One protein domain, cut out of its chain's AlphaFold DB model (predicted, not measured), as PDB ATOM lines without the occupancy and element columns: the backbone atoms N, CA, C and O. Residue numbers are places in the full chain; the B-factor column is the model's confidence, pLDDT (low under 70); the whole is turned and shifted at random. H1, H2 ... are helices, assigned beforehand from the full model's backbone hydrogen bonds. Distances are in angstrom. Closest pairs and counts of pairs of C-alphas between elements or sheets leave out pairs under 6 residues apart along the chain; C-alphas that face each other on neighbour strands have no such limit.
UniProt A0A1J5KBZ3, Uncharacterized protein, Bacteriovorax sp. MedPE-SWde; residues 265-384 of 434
ATOM      1  N   ILE A 265     -30.937  37.384 -17.623       98.06
ATOM      2  CA  ILE A 265     -31.166  37.798 -19.015       98.06
ATOM      3  C   ILE A 265     -32.661  37.724 -19.341       98.06
ATOM      4  O   ILE A 265     -33.233  38.750 -19.690       98.06
ATOM      5  N   LEU A 266     -33.319  36.578 -19.129       97.88
ATOM      6  CA  LEU A 266     -34.747  36.402 -19.437       97.88
ATOM      7  C   LEU A 266     -35.650  37.379 -18.672       97.88
ATOM      8  O   LEU A 266     -36.653  37.857 -19.207       97.88
ATOM      9  N   LYS A 267     -35.307  37.701 -17.417       97.06
ATOM     10  CA  LYS A 267     -36.048  38.698 -16.633       97.06
ATOM     11  C   LYS A 267     -35.939  40.095 -17.256       97.06
ATOM     12  O   LYS A 267     -36.970  40.718 -17.503       97.06
ATOM     13  N   ARG A 268     -34.714  40.561 -17.533       96.69
ATOM     14  CA  ARG A 268     -34.461  41.879 -18.148       96.69
ATOM     15  C   ARG A 268     -35.064  41.969 -19.547       96.69
ATOM     16  O   ARG A 268     -35.684  42.969 -19.887       96.69
ATOM     17  N   GLU A 269     -34.924  40.908 -20.332       96.38
ATOM     18  CA  GLU A 269     -35.497  40.783 -21.671       96.38
ATOM     19  C   GLU A 269     -37.018  40.966 -21.650       96.38
ATOM     20  O   GLU A 269     -37.557  41.746 -22.430       96.38
ATOM     21  N   ARG A 270     -37.723  40.318 -20.715       96.12
ATOM     22  CA  ARG A 270     -39.180  40.456 -20.587       96.12
ATOM     23  C   ARG A 270     -39.608  41.898 -20.307       96.12
ATOM     24  O   ARG A 270     -40.621  42.347 -20.843       96.12
ATOM     25  N   GLU A 271     -38.891  42.601 -19.436       96.31
ATOM     26  CA  GLU A 271     -39.160  44.011 -19.126       96.31
ATOM     27  C   GLU A 271     -38.898  44.895 -20.353       96.31
ATOM     28  O   GLU A 271     -39.755  45.694 -20.732       96.31
ATOM     29  N   PHE A 272     -37.780  44.658 -21.038       97.06
ATOM     30  CA  PHE A 272     -37.396  45.366 -22.254       97.06
ATOM     31  C   PHE A 272     -38.409  45.176 -23.396       97.06
ATOM     32  O   PHE A 272     -38.847  46.149 -24.005       97.06
ATOM     33  N   ILE A 273     -38.863  43.942 -23.644       96.44
ATOM     34  CA  ILE A 273     -39.890  43.636 -24.656       96.44
ATOM     35  C   ILE A 273     -41.201  44.369 -24.342       96.44
ATOM     36  O   ILE A 273     -41.835  44.912 -25.247       96.44
ATOM     37  N   LYS A 274     -41.624  44.421 -23.070       96.56
ATOM     38  CA  LYS A 274     -42.842  45.155 -22.678       96.56
ATOM     39  C   LYS A 274     -42.731  46.644 -23.005       96.56
ATOM     40  O   LYS A 274     -43.684  47.224 -23.531       96.56
ATOM     41  N   GLU A 275     -41.583  47.252 -22.717       95.94
ATOM     42  CA  GLU A 275     -41.309  48.649 -23.057       95.94
ATOM     43  C   GLU A 275     -41.292  48.866 -24.578       95.94
ATOM     44  O   GLU A 275     -41.919  49.809 -25.074       95.94
ATOM     45  N   GLN A 276     -40.643  47.972 -25.330       94.88
ATOM     46  CA  GLN A 276     -40.611  48.032 -26.790       94.88
ATOM     47  C   GLN A 276     -42.011  47.942 -27.389       94.88
ATOM     48  O   GLN A 276     -42.381  48.813 -28.167       94.88
ATOM     49  N   ILE A 277     -42.833  46.971 -26.981       95.75
ATOM     50  CA  ILE A 277     -44.217  46.833 -27.466       95.75
ATOM     51  C   ILE A 277     -45.033  48.096 -27.161       95.75
ATOM     52  O   ILE A 277     -45.776  48.576 -28.016       95.75
ATOM     53  N   SER A 278     -44.893  48.659 -25.957       96.19
ATOM     54  CA  SER A 278     -45.552  49.919 -25.585       96.19
ATOM     55  C   SER A 278     -45.113  51.081 -26.482       96.19
ATOM     56  O   SER A 278     -45.946  51.868 -26.930       96.19
ATOM     57  N   SER A 279     -43.817  51.157 -26.795       96.56
ATOM     58  CA  SER A 279     -43.247  52.180 -27.677       96.56
ATOM     59  C   SER A 279     -43.724  52.013 -29.124       96.56
ATOM     60  O   SER A 279     -44.119  52.990 -29.749       96.56
ATOM     61  N   ILE A 280     -43.765  50.780 -29.639       95.62
ATOM     62  CA  ILE A 280     -44.220  50.457 -31.001       95.62
ATOM     63  C   ILE A 280     -45.685  50.837 -31.195       95.62
ATOM     64  O   ILE A 280     -46.044  51.413 -32.218       95.62
ATOM     65  N   LYS A 281     -46.539  50.583 -30.198       94.12
ATOM     66  CA  LYS A 281     -47.950  50.999 -30.246       94.12
ATOM     67  C   LYS A 281     -48.123  52.516 -30.321       94.12
ATOM     68  O   LYS A 281     -49.142  52.984 -30.815       94.12
ATOM     69  N   LYS A 282     -47.156  53.277 -29.802       95.25
ATOM     70  CA  LYS A 282     -47.159  54.745 -29.814       95.25
ATOM     71  C   LYS A 282     -46.451  55.338 -31.031       95.25
ATOM     72  O   LYS A 282     -46.629  56.529 -31.275       95.25
ATOM     73  N   SER A 283     -45.661  54.547 -31.760       95.75
ATOM     74  CA  SER A 283     -44.932  55.032 -32.931       95.75
ATOM     75  C   SER A 283     -45.908  55.455 -34.025       95.75
ATOM     76  O   SER A 283     -46.911  54.784 -34.271       95.75
ATOM     77  N   LYS A 284     -45.616  56.572 -34.688       94.00
ATOM     78  CA  LYS A 284     -46.444  57.139 -35.762       94.00
ATOM     79  C   LYS A 284     -45.807  57.023 -37.139       94.00
ATOM     80  O   LYS A 284     -46.495  57.207 -38.135       94.00
ATOM     81  N   SER A 285     -44.509  56.738 -37.198       96.94
ATOM     82  CA  SER A 285     -43.752  56.659 -38.446       96.94
ATOM     83  C   SER A 285     -42.911  55.388 -38.531       96.94
ATOM     84  O   SER A 285     -42.583  54.765 -37.516       96.94
ATOM     85  N   LEU A 286     -42.527  55.037 -39.759       97.19
ATOM     86  CA  LEU A 286     -41.618  53.930 -40.045       97.19
ATOM     87  C   LEU A 286     -40.231  54.154 -39.418       97.19
ATOM     88  O   LEU A 286     -39.615  53.213 -38.928       97.19
ATOM     89  N   ILE A 287     -39.764  55.407 -39.369       97.50
ATOM     90  CA  ILE A 287     -38.477  55.783 -38.761       97.50
ATOM     91  C   ILE A 287     -38.497  55.525 -37.250       97.50
ATOM     92  O   ILE A 287     -37.561  54.937 -36.713       97.50
ATOM     93  N   GLU A 288     -39.570  55.924 -36.562       97.50
ATOM     94  CA  GLU A 288     -39.736  55.636 -35.133       97.50
ATOM     95  C   GLU A 288     -39.834  54.132 -34.878       97.50
ATOM     96  O   GLU A 288     -39.200  53.620 -33.958       97.50
ATOM     97  N   PHE A 289     -40.601  53.414 -35.707       97.94
ATOM     98  CA  PHE A 289     -40.714  51.962 -35.621       97.94
ATOM     99  C   PHE A 289     -39.342  51.290 -35.754       97.94
ATOM    100  O   PHE A 289     -38.950  50.548 -34.853       97.94
ATOM    101  N   LYS A 290     -38.587  51.637 -36.807       97.62
ATOM    102  CA  LYS A 290     -37.212  51.185 -37.054       97.62
ATOM    103  C   LYS A 290     -36.316  51.436 -35.844       97.62
ATOM    104  O   LYS A 290     -35.737  50.496 -35.309       97.62
ATOM    105  N   ALA A 291     -36.273  52.673 -35.352       97.38
ATOM    106  CA  ALA A 291     -35.449  53.034 -34.202       97.38
ATOM    107  C   ALA A 291     -35.812  52.227 -32.942       97.38
ATOM    108  O   ALA A 291     -34.949  51.942 -32.116       97.38
ATOM    109  N   ILE A 292     -37.080  51.836 -32.769       97.19
ATOM    110  CA  ILE A 292     -37.491  51.012 -31.631       97.19
ATOM    111  C   ILE A 292     -37.021  49.564 -31.786       97.19
ATOM    112  O   ILE A 292     -36.486  49.027 -30.812       97.19
ATOM    113  N   ILE A 293     -37.216  48.950 -32.959       96.12
ATOM    114  CA  ILE A 293     -36.842  47.548 -33.214       96.12
ATOM    115  C   ILE A 293     -35.329  47.356 -33.383       96.12
ATOM    116  O   ILE A 293     -34.838  46.259 -33.169       96.12
ATOM    117  N   GLU A 294     -34.567  48.406 -33.701       95.81
ATOM    118  CA  GLU A 294     -33.098  48.360 -33.735       95.81
ATOM    119  C   GLU A 294     -32.459  48.286 -32.339       95.81
ATOM    120  O   GLU A 294     -31.316  47.843 -32.200       95.81
ATOM    121  N   ARG A 295     -33.177  48.707 -31.286       94.75
ATOM    122  CA  ARG A 295     -32.669  48.635 -29.911       94.75
ATOM    123  C   ARG A 295     -32.658  47.189 -29.431       94.75
ATOM    124  O   ARG A 295     -33.695  46.538 -29.424       94.75
ATOM    125  N   THR A 296     -31.525  46.738 -28.901       93.88
ATOM    126  CA  THR A 296     -31.377  45.418 -28.269       93.88
ATOM    127  C   THR A 296     -30.960  45.557 -26.805       93.88
ATOM    128  O   THR A 296     -30.165  46.450 -26.490       93.88
ATOM    129  N   PRO A 297     -31.412  44.680 -25.892       93.69
ATOM    130  CA  PRO A 297     -30.893  44.667 -24.530       93.69
ATOM    131  C   PRO A 297     -29.457  44.116 -24.503       93.69
ATOM    132  O   PRO A 297     -29.008  43.440 -25.430       93.69
ATOM    133  N   LYS A 298     -28.720  44.373 -23.413       89.50
ATOM    134  CA  LYS A 298     -27.401  43.756 -23.199       89.50
ATOM    135  C   LYS A 298     -27.567  42.264 -22.912       89.50
ATOM    136  O   LYS A 298     -27.998  41.924 -21.800       89.50
ATOM    137  N   GLN A 299     -27.117  41.444 -23.862       95.25
ATOM    138  CA  GLN A 299     -27.345  39.999 -23.943       95.25
ATOM    139  C   GLN A 299     -28.836  39.638 -24.008       95.25
ATOM    140  O   GLN A 299     -29.667  40.225 -23.315       95.25
ATOM    141  N   TYR A 300     -29.182  38.661 -24.838       97.31
ATOM    142  CA  TYR A 300     -30.566  38.226 -25.036       97.31
ATOM    143  C   TYR A 300     -30.643  36.759 -25.442       97.31
ATOM    144  O   TYR A 300     -29.664  36.185 -25.919       97.31
ATOM    145  N   SER A 301     -31.815  36.169 -25.221       97.94
ATOM    146  CA  SER A 301     -32.137  34.800 -25.605       97.94
ATOM    147  C   SER A 301     -32.667  34.734 -27.039       97.94
ATOM    148  O   SER A 301     -33.014  35.749 -27.643       97.94
ATOM    149  N   GLN A 302     -32.814  33.525 -27.572       97.75
ATOM    150  CA  GLN A 302     -33.508  33.310 -28.840       97.75
ATOM    151  C   GLN A 302     -34.989  33.740 -28.768       97.75
ATOM    152  O   GLN A 302     -35.553  34.166 -29.771       97.75
ATOM    153  N   ASN A 303     -35.619  33.713 -27.582       97.12
ATOM    154  CA  ASN A 303     -37.012  34.157 -27.422       97.12
ATOM    155  C   ASN A 303     -37.177  35.650 -27.746       97.12
ATOM    156  O   ASN A 303     -38.224  36.053 -28.257       97.12
ATOM    157  N   TYR A 304     -36.151  36.463 -27.480       97.44
ATOM    158  CA  TYR A 304     -36.129  37.866 -27.880       97.44
ATOM    159  C   TYR A 304     -36.219  38.004 -29.399       97.44
ATOM    160  O   TYR A 304     -37.105  38.697 -29.894       97.44
ATOM    161  N   LEU A 305     -35.342  37.308 -30.130       97.25
ATOM    162  CA  LEU A 305     -35.291  37.348 -31.593       97.25
ATOM    163  C   LEU A 305     -36.608  36.866 -32.202       97.25
ATOM    164  O   LEU A 305     -37.209  37.589 -32.997       97.25
ATOM    165  N   ASP A 306     -37.116  35.723 -31.736       96.94
ATOM    166  CA  ASP A 306     -38.406  35.168 -32.154       96.94
ATOM    167  C   ASP A 306     -39.550  36.179 -31.913       96.94
ATOM    168  O   ASP A 306     -40.452  36.341 -32.742       96.94
ATOM    169  N   THR A 307     -39.503  36.918 -30.796       96.81
ATOM    170  CA  THR A 307     -40.499  37.946 -30.467       96.81
ATOM    171  C   THR A 307     -40.407  39.153 -31.395       96.81
ATOM    172  O   THR A 307     -41.442  39.615 -31.875       96.81
ATOM    173  N   ILE A 308     -39.206  39.665 -31.683       97.19
ATOM    174  CA  ILE A 308     -39.049  40.798 -32.605       97.19
ATOM    175  C   ILE A 308     -39.466  40.405 -34.025       97.19
ATOM    176  O   ILE A 308     -40.207  41.154 -34.660       97.19
ATOM    177  N   ILE A 309     -39.085  39.214 -34.501       97.19
ATOM    178  CA  ILE A 309     -39.534  38.697 -35.804       97.19
ATOM    179  C   ILE A 309     -41.065  38.617 -35.846       97.19
ATOM    180  O   ILE A 309     -41.677  39.036 -36.827       97.19
ATOM    181  N   SER A 310     -41.705  38.147 -34.770       96.19
ATOM    182  CA  SER A 310     -43.168  38.097 -34.655       96.19
ATOM    183  C   SER A 310     -43.808  39.489 -34.677       96.19
ATOM    184  O   SER A 310     -44.820  39.677 -35.349       96.19
ATOM    185  N   ILE A 311     -43.214  40.474 -33.995       95.62
ATOM    186  CA  ILE A 311     -43.667  41.874 -34.013       95.62
ATOM    187  C   ILE A 311     -43.608  42.440 -35.433       95.62
ATOM    188  O   ILE A 311     -44.610  42.955 -35.917       95.62
ATOM    189  N   ILE A 312     -42.466  42.294 -36.110       96.06
ATOM    190  CA  ILE A 312     -42.259  42.746 -37.492       96.06
ATOM    191  C   ILE A 312     -43.258  42.064 -38.428       96.06
ATOM    192  O   ILE A 312     -43.953  42.719 -39.198       96.06
ATOM    193  N   THR A 313     -43.376  40.742 -38.323       95.06
ATOM    194  CA  THR A 313     -44.265  39.952 -39.178       95.06
ATOM    195  C   THR A 313     -45.725  40.298 -38.944       95.06
ATOM    196  O   THR A 313     -46.505  40.182 -39.871       95.06
ATOM    197  N   LYS A 314     -46.139  40.718 -37.748       94.69
ATOM    198  CA  LYS A 314     -47.538  41.077 -37.448       94.69
ATOM    199  C   LYS A 314     -47.846  42.558 -37.628       94.69
ATOM    200  O   LYS A 314     -48.976  42.958 -37.382       94.69
ATOM    201  N   GLU A 315     -46.878  43.364 -38.046       94.56
ATOM    202  CA  GLU A 315     -47.128  44.772 -38.324       94.56
ATOM    203  C   GLU A 315     -48.022  44.915 -39.564       94.56
ATOM    204  O   GLU A 315     -47.814  44.251 -40.583       94.56
ATOM    205  N   GLU A 316     -49.056  45.743 -39.440       93.69
ATOM    206  CA  GLU A 316     -50.093  45.960 -40.462       93.69
ATOM    207  C   GLU A 316     -50.230  47.441 -40.835       93.69
ATOM    208  O   GLU A 316     -50.896  47.773 -41.810       93.69
ATOM    209  N   ARG A 317     -49.593  48.348 -40.082       95.06
ATOM    210  CA  ARG A 317     -49.627  49.794 -40.357       95.06
ATOM    211  C   ARG A 317     -48.761  50.205 -41.545       95.06
ATOM    212  O   ARG A 317     -48.976  51.284 -42.087       95.06
ATOM    213  N   PHE A 318     -47.779  49.383 -41.905       95.69
ATOM    214  CA  PHE A 318     -46.848  49.625 -43.006       95.69
ATOM    215  C   PHE A 318     -46.977  48.507 -44.036       95.69
ATOM    216  O   PHE A 318     -47.272  47.361 -43.686       95.69
ATOM    217  N   SER A 319     -46.735  48.834 -45.301       96.06
ATOM    218  CA  SER A 319     -46.672  47.842 -46.373       96.06
ATOM    219  C   SER A 319     -45.523  46.851 -46.155       96.06
ATOM    220  O   SER A 319     -44.533  47.145 -45.482       96.06
ATOM    221  N   THR A 320     -45.621  45.668 -46.766       96.56
ATOM    222  CA  THR A 320     -44.558  44.653 -46.702       96.56
ATOM    223  C   THR A 320     -43.229  45.211 -47.222       96.56
ATOM    224  O   THR A 320     -42.204  45.035 -46.568       96.56
ATOM    225  N   SER A 321     -43.244  45.958 -48.329       96.88
ATOM    226  CA  SER A 321     -42.057  46.642 -48.869       96.88
ATOM    227  C   SER A 321     -41.419  47.623 -47.870       96.88
ATOM    228  O   SER A 321     -40.202  47.610 -47.677       96.88
ATOM    229  N   GLU A 322     -42.223  48.436 -47.175       97.25
ATOM    230  CA  GLU A 322     -41.725  49.340 -46.127       97.25
ATOM    231  C   GLU A 322     -41.094  48.566 -44.965       97.25
ATOM    232  O   GLU A 322     -40.003  48.920 -44.515       97.25
ATOM    233  N   ILE A 323     -41.726  47.479 -44.512       97.31
ATOM    234  CA  ILE A 323     -41.187  46.616 -43.453       97.31
ATOM    235  C   ILE A 323     -39.848  45.995 -43.859       97.31
ATOM    236  O   ILE A 323     -38.894  46.032 -43.079       97.31
ATOM    237  N   LEU A 324     -39.749  45.466 -45.081       97.38
ATOM    238  CA  LEU A 324     -38.520  44.869 -45.609       97.38
ATOM    239  C   LEU A 324     -37.359  45.876 -45.642       97.38
ATOM    240  O   LEU A 324     -36.220  45.503 -45.370       97.38
ATOM    241  N   SER A 325     -37.646  47.159 -45.885       96.12
ATOM    242  CA  SER A 325     -36.635  48.227 -45.926       96.12
ATOM    243  C   SER A 325     -36.041  48.610 -44.561       96.12
ATOM    244  O   SER A 325     -35.029  49.313 -44.494       96.12
ATOM    245  N   VAL A 326     -36.658  48.167 -43.458       96.50
ATOM    246  CA  VAL A 326     -36.253  48.538 -42.091       96.50
ATOM    247  C   VAL A 326     -35.894  47.352 -41.207       96.50
ATOM    248  O   VAL A 326     -35.753  47.525 -39.996       96.50
ATOM    249  N   ILE A 327     -35.723  46.161 -41.785       97.12
ATOM    250  CA  ILE A 327     -35.305  44.977 -41.034       97.12
ATOM    251  C   ILE A 327     -33.942  45.235 -40.373       97.12
ATOM    252  O   ILE A 327     -32.962  45.511 -41.067       97.12
ATOM    253  N   PRO A 328     -33.843  45.120 -39.036       95.31
ATOM    254  CA  PRO A 328     -32.576  45.273 -38.343       95.31
ATOM    255  C   PRO A 328     -31.570  44.202 -38.761       95.31
ATOM    256  O   PRO A 328     -31.873  43.007 -38.741       95.31
ATOM    257  N   SER A 329     -30.332  44.615 -39.033       93.44
ATOM    258  CA  SER A 329     -29.270  43.709 -39.497       93.44
ATOM    259  C   SER A 329     -28.946  42.575 -38.520       93.44
ATOM    260  O   SER A 329     -28.466  41.522 -38.930       93.44
ATOM    261  N   TYR A 330     -29.225  42.741 -37.222       94.12
ATOM    262  CA  TYR A 330     -28.992  41.686 -36.236       94.12
ATOM    263  C   TYR A 330     -29.963  40.503 -36.379       94.12
ATOM    264  O   TYR A 330     -29.600  39.396 -35.998       94.12
ATOM    265  N   LEU A 331     -31.161  40.708 -36.947       95.06
ATOM    266  CA  LEU A 331     -32.115  39.625 -37.240       95.06
ATOM    267  C   LEU A 331     -31.710  38.821 -38.472       95.06
ATOM    268  O   LEU A 331     -32.122  37.677 -38.637       95.06
ATOM    269  N   SER A 332     -30.904  39.428 -39.341       93.06
ATOM    270  CA  SER A 332     -30.349  38.770 -40.509       93.06
ATOM    271  C   SER A 332     -28.924  38.273 -40.274       93.06
ATOM    272  O   SER A 332     -28.456  37.454 -41.042       93.06
ATOM    273  N   ALA A 333     -28.201  38.673 -39.227       92.00
ATOM    274  CA  ALA A 333     -26.797  38.276 -39.038       92.00
ATOM    275  C   ALA A 333     -26.587  36.752 -38.880       92.00
ATOM    276  O   ALA A 333     -25.528  36.225 -39.210       92.00
ATOM    277  N   ASN A 334     -27.606  36.012 -38.441       92.69
ATOM    278  CA  ASN A 334     -27.554  34.565 -38.240       92.69
ATOM    279  C   ASN A 334     -28.442  33.814 -39.248       92.69
ATOM    280  O   ASN A 334     -29.536  34.277 -39.562       92.69
ATOM    281  N   ASN A 335     -28.024  32.636 -39.731       92.19
ATOM    282  CA  ASN A 335     -28.836  31.874 -40.692       92.19
ATOM    283  C   ASN A 335     -30.138  31.347 -40.091       92.19
ATOM    284  O   ASN A 335     -31.141  31.320 -40.797       92.19
ATOM    285  N   ASN A 336     -30.137  30.914 -38.828       91.81
ATOM    286  CA  ASN A 336     -31.337  30.360 -38.200       91.81
ATOM    287  C   ASN A 336     -32.402  31.450 -38.012       91.81
ATOM    288  O   ASN A 336     -33.577  31.241 -38.337       91.81
ATOM    289  N   ASP A 337     -31.975  32.639 -37.591       94.06
ATOM    290  CA  ASP A 337     -32.845  33.807 -37.436       94.06
ATOM    291  C   ASP A 337     -33.347  34.313 -38.786       94.06
ATOM    292  O   ASP A 337     -34.545  34.523 -38.971       94.06
ATOM    293  N   TYR A 338     -32.455  34.416 -39.773       95.25
ATOM    294  CA  TYR A 338     -32.832  34.884 -41.097       95.25
ATOM    295  C   TYR A 338     -33.747  33.894 -41.827       95.25
ATOM    296  O   TYR A 338     -34.706  34.303 -42.475       95.25
ATOM    297  N   LYS A 339     -33.533  32.583 -41.658       94.62
ATOM    298  CA  LYS A 339     -34.471  31.554 -42.127       94.62
ATOM    299  C   LYS A 339     -35.847  31.750 -41.499       94.62
ATOM    300  O   LYS A 339     -36.841  31.744 -42.218       94.62
ATOM    301  N   THR A 340     -35.902  31.961 -40.186       95.12
ATOM    302  CA  THR A 340     -37.162  32.223 -39.477       95.12
ATOM    303  C   THR A 340     -37.847  33.472 -40.033       95.12
ATOM    304  O   THR A 340     -39.040  33.433 -40.331       95.12
ATOM    305  N   LEU A 341     -37.086  34.543 -40.275       96.06
ATOM    306  CA  LEU A 341     -37.580  35.767 -40.897       96.06
ATOM    307  C   LEU A 341     -38.151  35.516 -42.303       96.06
ATOM    308  O   LEU A 341     -39.267  35.947 -42.582       96.06
ATOM    309  N   ILE A 342     -37.434  34.788 -43.168       96.75
ATOM    310  CA  ILE A 342     -37.890  34.435 -44.523       96.75
ATOM    311  C   ILE A 342     -39.184  33.622 -44.457       96.75
ATOM    312  O   ILE A 342     -40.164  33.933 -45.136       96.75
ATOM    313  N   THR A 343     -39.224  32.590 -43.616       95.81
ATOM    314  CA  THR A 343     -40.406  31.742 -43.440       95.81
ATOM    315  C   THR A 343     -41.613  32.553 -42.968       95.81
ATOM    316  O   THR A 343     -42.718  32.358 -43.482       95.81
ATOM    317  N   SER A 344     -41.419  33.485 -42.032       95.25
ATOM    318  CA  SER A 344     -42.480  34.347 -41.513       95.25
ATOM    319  C   SER A 344     -42.957  35.378 -42.545       95.25
ATOM    320  O   SER A 344     -44.155  35.449 -42.828       95.25
ATOM    321  N   LEU A 345     -42.045  36.128 -43.168       95.94
ATOM    322  CA  LEU A 345     -42.392  37.207 -44.098       95.94
ATOM    323  C   LEU A 345     -42.856  36.707 -45.466       95.94
ATOM    324  O   LEU A 345     -43.731  37.330 -46.059       95.94
ATOM    325  N   SER A 346     -42.384  35.550 -45.939       94.50
ATOM    326  CA  SER A 346     -42.856  34.956 -47.203       94.50
ATOM    327  C   SER A 346     -44.364  34.705 -47.244       94.50
ATOM    328  O   SER A 346     -44.929  34.581 -48.323       94.50
ATOM    329  N   SER A 347     -45.032  34.618 -46.089       90.38
ATOM    330  CA  SER A 347     -46.493  34.498 -46.019       90.38
ATOM    331  C   SER A 347     -47.241  35.802 -46.326       90.38
ATOM    332  O   SER A 347     -48.427  35.752 -46.638       90.38
ATOM    333  N   LYS A 348     -46.554  36.947 -46.236       93.69
ATOM    334  CA  LYS A 348     -47.085  38.293 -46.496       93.69
ATOM    335  C   LYS A 348     -46.692  38.862 -47.857       93.69
ATOM    336  O   LYS A 348     -47.256  39.868 -48.271       93.69
ATOM    337  N   ILE A 349     -45.709  38.255 -48.509       95.56
ATOM    338  CA  ILE A 349     -45.199  38.706 -49.802       95.56
ATOM    339  C   ILE A 349     -46.195  38.343 -50.894       95.56
ATOM    340  O   ILE A 349     -46.649  37.200 -50.981       95.56
ATOM    341  N   THR A 350     -46.506  39.327 -51.733       93.19
ATOM    342  CA  THR A 350     -47.484  39.184 -52.819       93.19
ATOM    343  C   THR A 350     -46.904  39.484 -54.200       93.19
ATOM    344  O   THR A 350     -47.495  39.063 -55.193       93.19
ATOM    345  N   SER A 351     -45.735  40.134 -54.274       95.75
ATOM    346  CA  SER A 351     -45.040  40.436 -55.532       95.75
ATOM    347  C   SER A 351     -43.626  39.847 -55.592       95.75
ATOM    348  O   SER A 351     -43.053  39.422 -54.583       95.75
ATOM    349  N   LEU A 352     -43.055  39.807 -56.800       97.06
ATOM    350  CA  LEU A 352     -41.685  39.330 -56.993       97.06
ATOM    351  C   LEU A 352     -40.633  40.373 -56.593       97.06
ATOM    352  O   LEU A 352     -39.540  39.980 -56.186       97.06
ATOM    353  N   GLU A 353     -40.949  41.672 -56.622       96.75
ATOM    354  CA  GLU A 353     -40.085  42.710 -56.042       96.75
ATOM    355  C   GLU A 353     -39.946  42.529 -54.538       96.75
ATOM    356  O   GLU A 353     -38.834  42.546 -54.024       96.75
ATOM    357  N   GLU A 354     -41.055  42.313 -53.829       97.25
ATOM    358  CA  GLU A 354     -41.038  42.085 -52.383       97.25
ATOM    359  C   GLU A 354     -40.238  40.826 -52.028       97.25
ATOM    360  O   GLU A 354     -39.467  40.817 -51.065       97.25
ATOM    361  N   LEU A 355     -40.374  39.767 -52.832       97.44
ATOM    362  CA  LEU A 355     -39.570  38.557 -52.690       97.44
ATOM    363  C   LEU A 355     -38.076  38.847 -52.855       97.44
ATOM    364  O   LEU A 355     -37.266  38.400 -52.041       97.44
ATOM    365  N   LEU A 356     -37.714  39.604 -53.889       96.62
ATOM    366  CA  LEU A 356     -36.330  39.973 -54.145       96.62
ATOM    367  C   LEU A 356     -35.778  40.887 -53.039       96.62
ATOM    368  O   LEU A 356     -34.668  40.664 -52.569       96.62
ATOM    369  N   MET A 357     -36.571  41.840 -52.541       97.25
ATOM    370  CA  MET A 357     -36.219  42.662 -51.378       97.25
ATOM    371  C   MET A 357     -35.933  41.799 -50.147       97.25
ATOM    372  O   MET A 357     -34.921  42.013 -49.484       97.25
ATOM    373  N   LEU A 358     -36.774  40.797 -49.861       96.69
ATOM    374  CA  LEU A 358     -36.549  39.858 -48.758       96.69
ATOM    375  C   LEU A 358     -35.235  39.088 -48.925       96.69
ATOM    376  O   LEU A 358     -34.497  38.944 -47.949       96.69
ATOM    377  N   PHE A 359     -34.931  38.613 -50.135       95.50
ATOM    378  CA  PHE A 359     -33.686  37.897 -50.442       95.50
ATOM    379  C   PHE A 359     -32.444  38.785 -50.421       95.50
ATOM    380  O   PHE A 359     -31.351  38.263 -50.215       95.50
ATOM    381  N   ASN A 360     -32.613  40.093 -50.615       94.19
ATOM    382  CA  ASN A 360     -31.531  41.073 -50.666       94.19
ATOM    383  C   ASN A 360     -31.289  41.777 -49.318       94.19
ATOM    384  O   ASN A 360     -30.420  42.643 -49.238       94.19
ATOM    385  N   ILE A 361     -31.990  41.387 -48.241       94.19
ATOM    386  CA  ILE A 361     -31.676  41.850 -46.872       94.19
ATOM    387  C   ILE A 361     -30.222  41.513 -46.505       94.19
ATOM    388  O   ILE A 361     -29.557  42.285 -45.815       94.19
ATOM    389  N   ARG A 362     -29.730  40.351 -46.947       90.25
ATOM    390  CA  ARG A 362     -28.338  39.913 -46.798       90.25
ATOM    391  C   ARG A 362     -28.017  38.798 -47.783       90.25
ATOM    392  O   ARG A 362     -28.907  38.209 -48.384       90.25
ATOM    393  N   ASP A 363     -26.751  38.405 -47.828       84.75
ATOM    394  CA  ASP A 363     -26.341  37.226 -48.577       84.75
ATOM    395  C   ASP A 363     -26.922  35.919 -48.040       84.75
ATOM    396  O   ASP A 363     -26.959  35.635 -46.835       84.75
ATOM    397  N   ASN A 364     -27.317  35.072 -48.985       84.69
ATOM    398  CA  ASN A 364     -28.028  33.825 -48.728       84.69
ATOM    399  C   ASN A 364     -27.087  32.627 -48.484       84.69
ATOM    400  O   ASN A 364     -27.481  31.465 -48.610       84.69
ATOM    401  N   ILE A 365     -25.833  32.914 -48.122       83.38
ATOM    402  CA  ILE A 365     -24.762  31.934 -47.921       83.38
ATOM    403  C   ILE A 365     -25.159  30.913 -46.848       83.38
ATOM    404  O   ILE A 365     -25.474  31.252 -45.703       83.38
ATOM    405  N   GLY A 366     -25.123  29.633 -47.227       80.00
ATOM    406  CA  GLY A 366     -25.378  28.510 -46.324       80.00
ATOM    407  C   GLY A 366     -26.823  28.399 -45.823       80.00
ATOM    408  O   GLY A 366     -27.070  27.671 -44.860       80.00
ATOM    409  N   ILE A 367     -27.781  29.111 -46.425       87.94
ATOM    410  CA  ILE A 367     -29.196  29.015 -46.049       87.94
ATOM    411  C   ILE A 367     -29.837  27.823 -46.753       87.94
ATOM    412  O   ILE A 367     -29.725  27.659 -47.966       87.94
ATOM    413  N   ARG A 368     -30.554  27.003 -45.981       88.44
ATOM    414  CA  ARG A 368     -31.426  25.940 -46.494       88.44
ATOM    415  C   ARG A 368     -32.818  26.097 -45.900       88.44
ATOM    416  O   ARG A 368     -33.010  25.933 -44.687       88.44
ATOM    417  N   LEU A 369     -33.774  26.449 -46.749       92.75
ATOM    418  CA  LEU A 369     -35.165  26.619 -46.352       92.75
ATOM    419  C   LEU A 369     -35.809  25.251 -46.106       92.75
ATOM    420  O   LEU A 369     -35.316  24.216 -46.544       92.75
ATOM    421  N   ASP A 370     -36.859  25.221 -45.291       93.44
ATOM    422  CA  ASP A 370     -37.700  24.031 -45.207       93.44
ATOM    423  C   ASP A 370     -38.591  23.928 -46.453       93.44
ATOM    424  O   ASP A 370     -38.905  24.931 -47.101       93.44
ATOM    425  N   TRP A 371     -39.041  22.709 -46.748       93.81
ATOM    426  CA  TRP A 371     -39.835  22.418 -47.939       93.81
ATOM    427  C   TRP A 371     -41.104  23.279 -48.051       93.81
ATOM    428  O   TRP A 371     -41.455  23.706 -49.147       93.81
ATOM    429  N   ALA A 372     -41.786  23.582 -46.941       95.69
ATOM    430  CA  ALA A 372     -43.016  24.370 -46.988       95.69
ATOM    431  C   ALA A 372     -42.739  25.824 -47.406       95.69
ATOM    432  O   ALA A 372     -43.480  26.389 -48.214       95.69
ATOM    433  N   THR A 373     -41.651  26.411 -46.903       96.25
ATOM    434  CA  THR A 373     -41.188  27.737 -47.328       96.25
ATOM    435  C   THR A 373     -40.763  27.734 -48.804       96.25
ATOM    436  O   THR A 373     -41.172  28.620 -49.555       96.25
ATOM    437  N   GLU A 374     -40.016  26.719 -49.252       96.50
ATOM    438  CA  GLU A 374     -39.607  26.579 -50.660       96.50
ATOM    439  C   GLU A 374     -40.807  26.484 -51.610       96.50
ATOM    440  O   GLU A 374     -40.854  27.183 -52.622       96.50
ATOM    441  N   GLN A 375     -41.812  25.665 -51.277       96.50
ATOM    442  CA  GLN A 375     -43.022  25.531 -52.092       96.50
ATOM    443  C   GLN A 375     -43.826  26.828 -52.156       96.50
ATOM    444  O   GLN A 375     -44.393  27.147 -53.200       96.50
ATOM    445  N   ARG A 376     -43.864  27.602 -51.066       96.00
ATOM    446  CA  ARG A 376     -44.530  28.910 -51.061       96.00
ATOM    447  C   ARG A 376     -43.852  29.884 -52.020       96.00
ATOM    448  O   ARG A 376     -44.538  30.489 -52.838       96.00
ATOM    449  N   ILE A 377     -42.526  29.996 -51.940       97.31
ATOM    450  CA  ILE A 377     -41.719  30.841 -52.832       97.31
ATOM    451  C   ILE A 377     -41.900  30.401 -54.288       97.31
ATOM    452  O   ILE A 377     -42.171  31.221 -55.161       97.31
ATOM    453  N   GLN A 378     -41.811  29.095 -54.551       97.50
ATOM    454  CA  GLN A 378     -42.021  28.537 -55.883       97.50
ATOM    455  C   GLN A 378     -43.418  28.858 -56.423       97.50
ATOM    456  O   GLN A 378     -43.550  29.261 -57.578       97.50
ATOM    457  N   LYS A 379     -44.461  28.697 -55.603       96.75
ATOM    458  CA  LYS A 379     -45.831  29.032 -55.996       96.75
ATOM    459  C   LYS A 379     -45.939  30.510 -56.358       96.75
ATOM    460  O   LYS A 379     -46.386  30.803 -57.455       96.75
ATOM    461  N   LEU A 380     -45.461  31.406 -55.493       96.75
ATOM    462  CA  LEU A 380     -45.471  32.849 -55.745       96.75
ATOM    463  C   LEU A 380     -44.829  33.204 -57.095       96.75
ATOM    464  O   LEU A 380     -45.410  33.965 -57.860       96.75
ATOM    465  N   ILE A 381     -43.668  32.618 -57.401       96.75
ATOM    466  CA  ILE A 381     -42.972  32.826 -58.680       96.75
ATOM    467  C   ILE A 381     -43.821  32.331 -59.851       96.75
ATOM    468  O   ILE A 381     -44.060  33.072 -60.798       96.75
ATOM    469  N   THR A 382     -44.282  31.084 -59.785       95.94
ATOM    470  CA  THR A 382     -44.907  30.393 -60.927       95.94
ATOM    471  C   THR A 382     -46.372  30.739 -61.169       95.94
ATOM    472  O   THR A 382     -46.915  30.369 -62.206       95.94
ATOM    473  N   THR A 383     -47.018  31.435 -60.232       93.62
ATOM    474  CA  THR A 383     -48.395  31.929 -60.376       93.62
ATOM    475  C   THR A 383     -48.463  33.450 -60.462       93.62
ATOM    476  O   THR A 383     -49.536  34.013 -60.267       93.62
ATOM    477  N   SER A 384     -47.331  34.138 -60.647       89.75
ATOM    478  CA  SER A 384     -47.350  35.586 -60.830       89.75
ATOM    479  C   SER A 384     -47.781  35.919 -62.255       89.75
ATOM    480  O   SER A 384     -47.086  35.569 -63.208       89.75
TER     481      SER A 384
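AT A GLANCE: This is residues 265 to 384 of the 434 residues of an uncharacterized protein of Bacteriovorax sp. MedPE-SWde (UniProt A0A1J5KBZ3). The chain is wound in stacked turns, a short solenoid: H1, H3, H6 and H8 follow one another in one layer, each running the same way as the one before, and the shorter H2, H4, H5 and H7 make a second layer over them. H1 and H8 stand at the two ends of the stack, and several neighbouring helices come close without clearly touching. The printed part has 120 residues with eight named helices, H1 to H8 in chain order, and no named strand: all helix. It is compact, with a radius of gyration of the C-alphas of 14.7 A and spans of 44 by 31 by 20 A.

HOW THE PARTS SIT: H1, residues 265 to 282, and H2, residues 286 to 293, form a helical hairpin; H1 touches H2 with residues 276 to 280 alone, closest at the C-alphas of Ile 280 and Phe 289, 6.0 A. H3, residues 302 to 313, touches H6, residues 335 to 345, at a shallow tilt of 28 degrees, the same way; their closest C-alphas, Thr 313 and Leu 345, are 5.9 A apart. H4, residues 320 to 324, touches H7, residues 352 to 359, closest at the C-alphas of Ser 321 and Glu 354, 5.8 A. H5, residues 329 to 332, touches H6 only at the corner, the closest C-alphas being Ser 332 and Tyr 338, 4.6 A. H8, residues 371 to 382, is close to H6 but not clearly touching, at a steep tilt of 51 degrees; the closest C-alphas, Thr 343 and Thr 373, are 5.6 A apart. H1 and H8 are apart. Each O i to N i+4 pair is within hydrogen-bond range in H1 to H4 and H6 to H8; H5 is too short for one.

IN THESE COORDINATES: H1 begins at C-alpha 265 (-31.166, 37.798, -19.015) and measures 25.7 A; H3 measures 16.3 A, H6 15.0 A and H8 16.1 A, ending at C-alpha 382 (-44.907, 30.393, -60.927).

THE WHOLE: The C-alphas of Lys 267 and Thr 383, the farthest apart, are 46.0 A apart. The printed part has no cut. The link from H7 to H8 is long, 11 residues. No printed residue is under 70 in pLDDT.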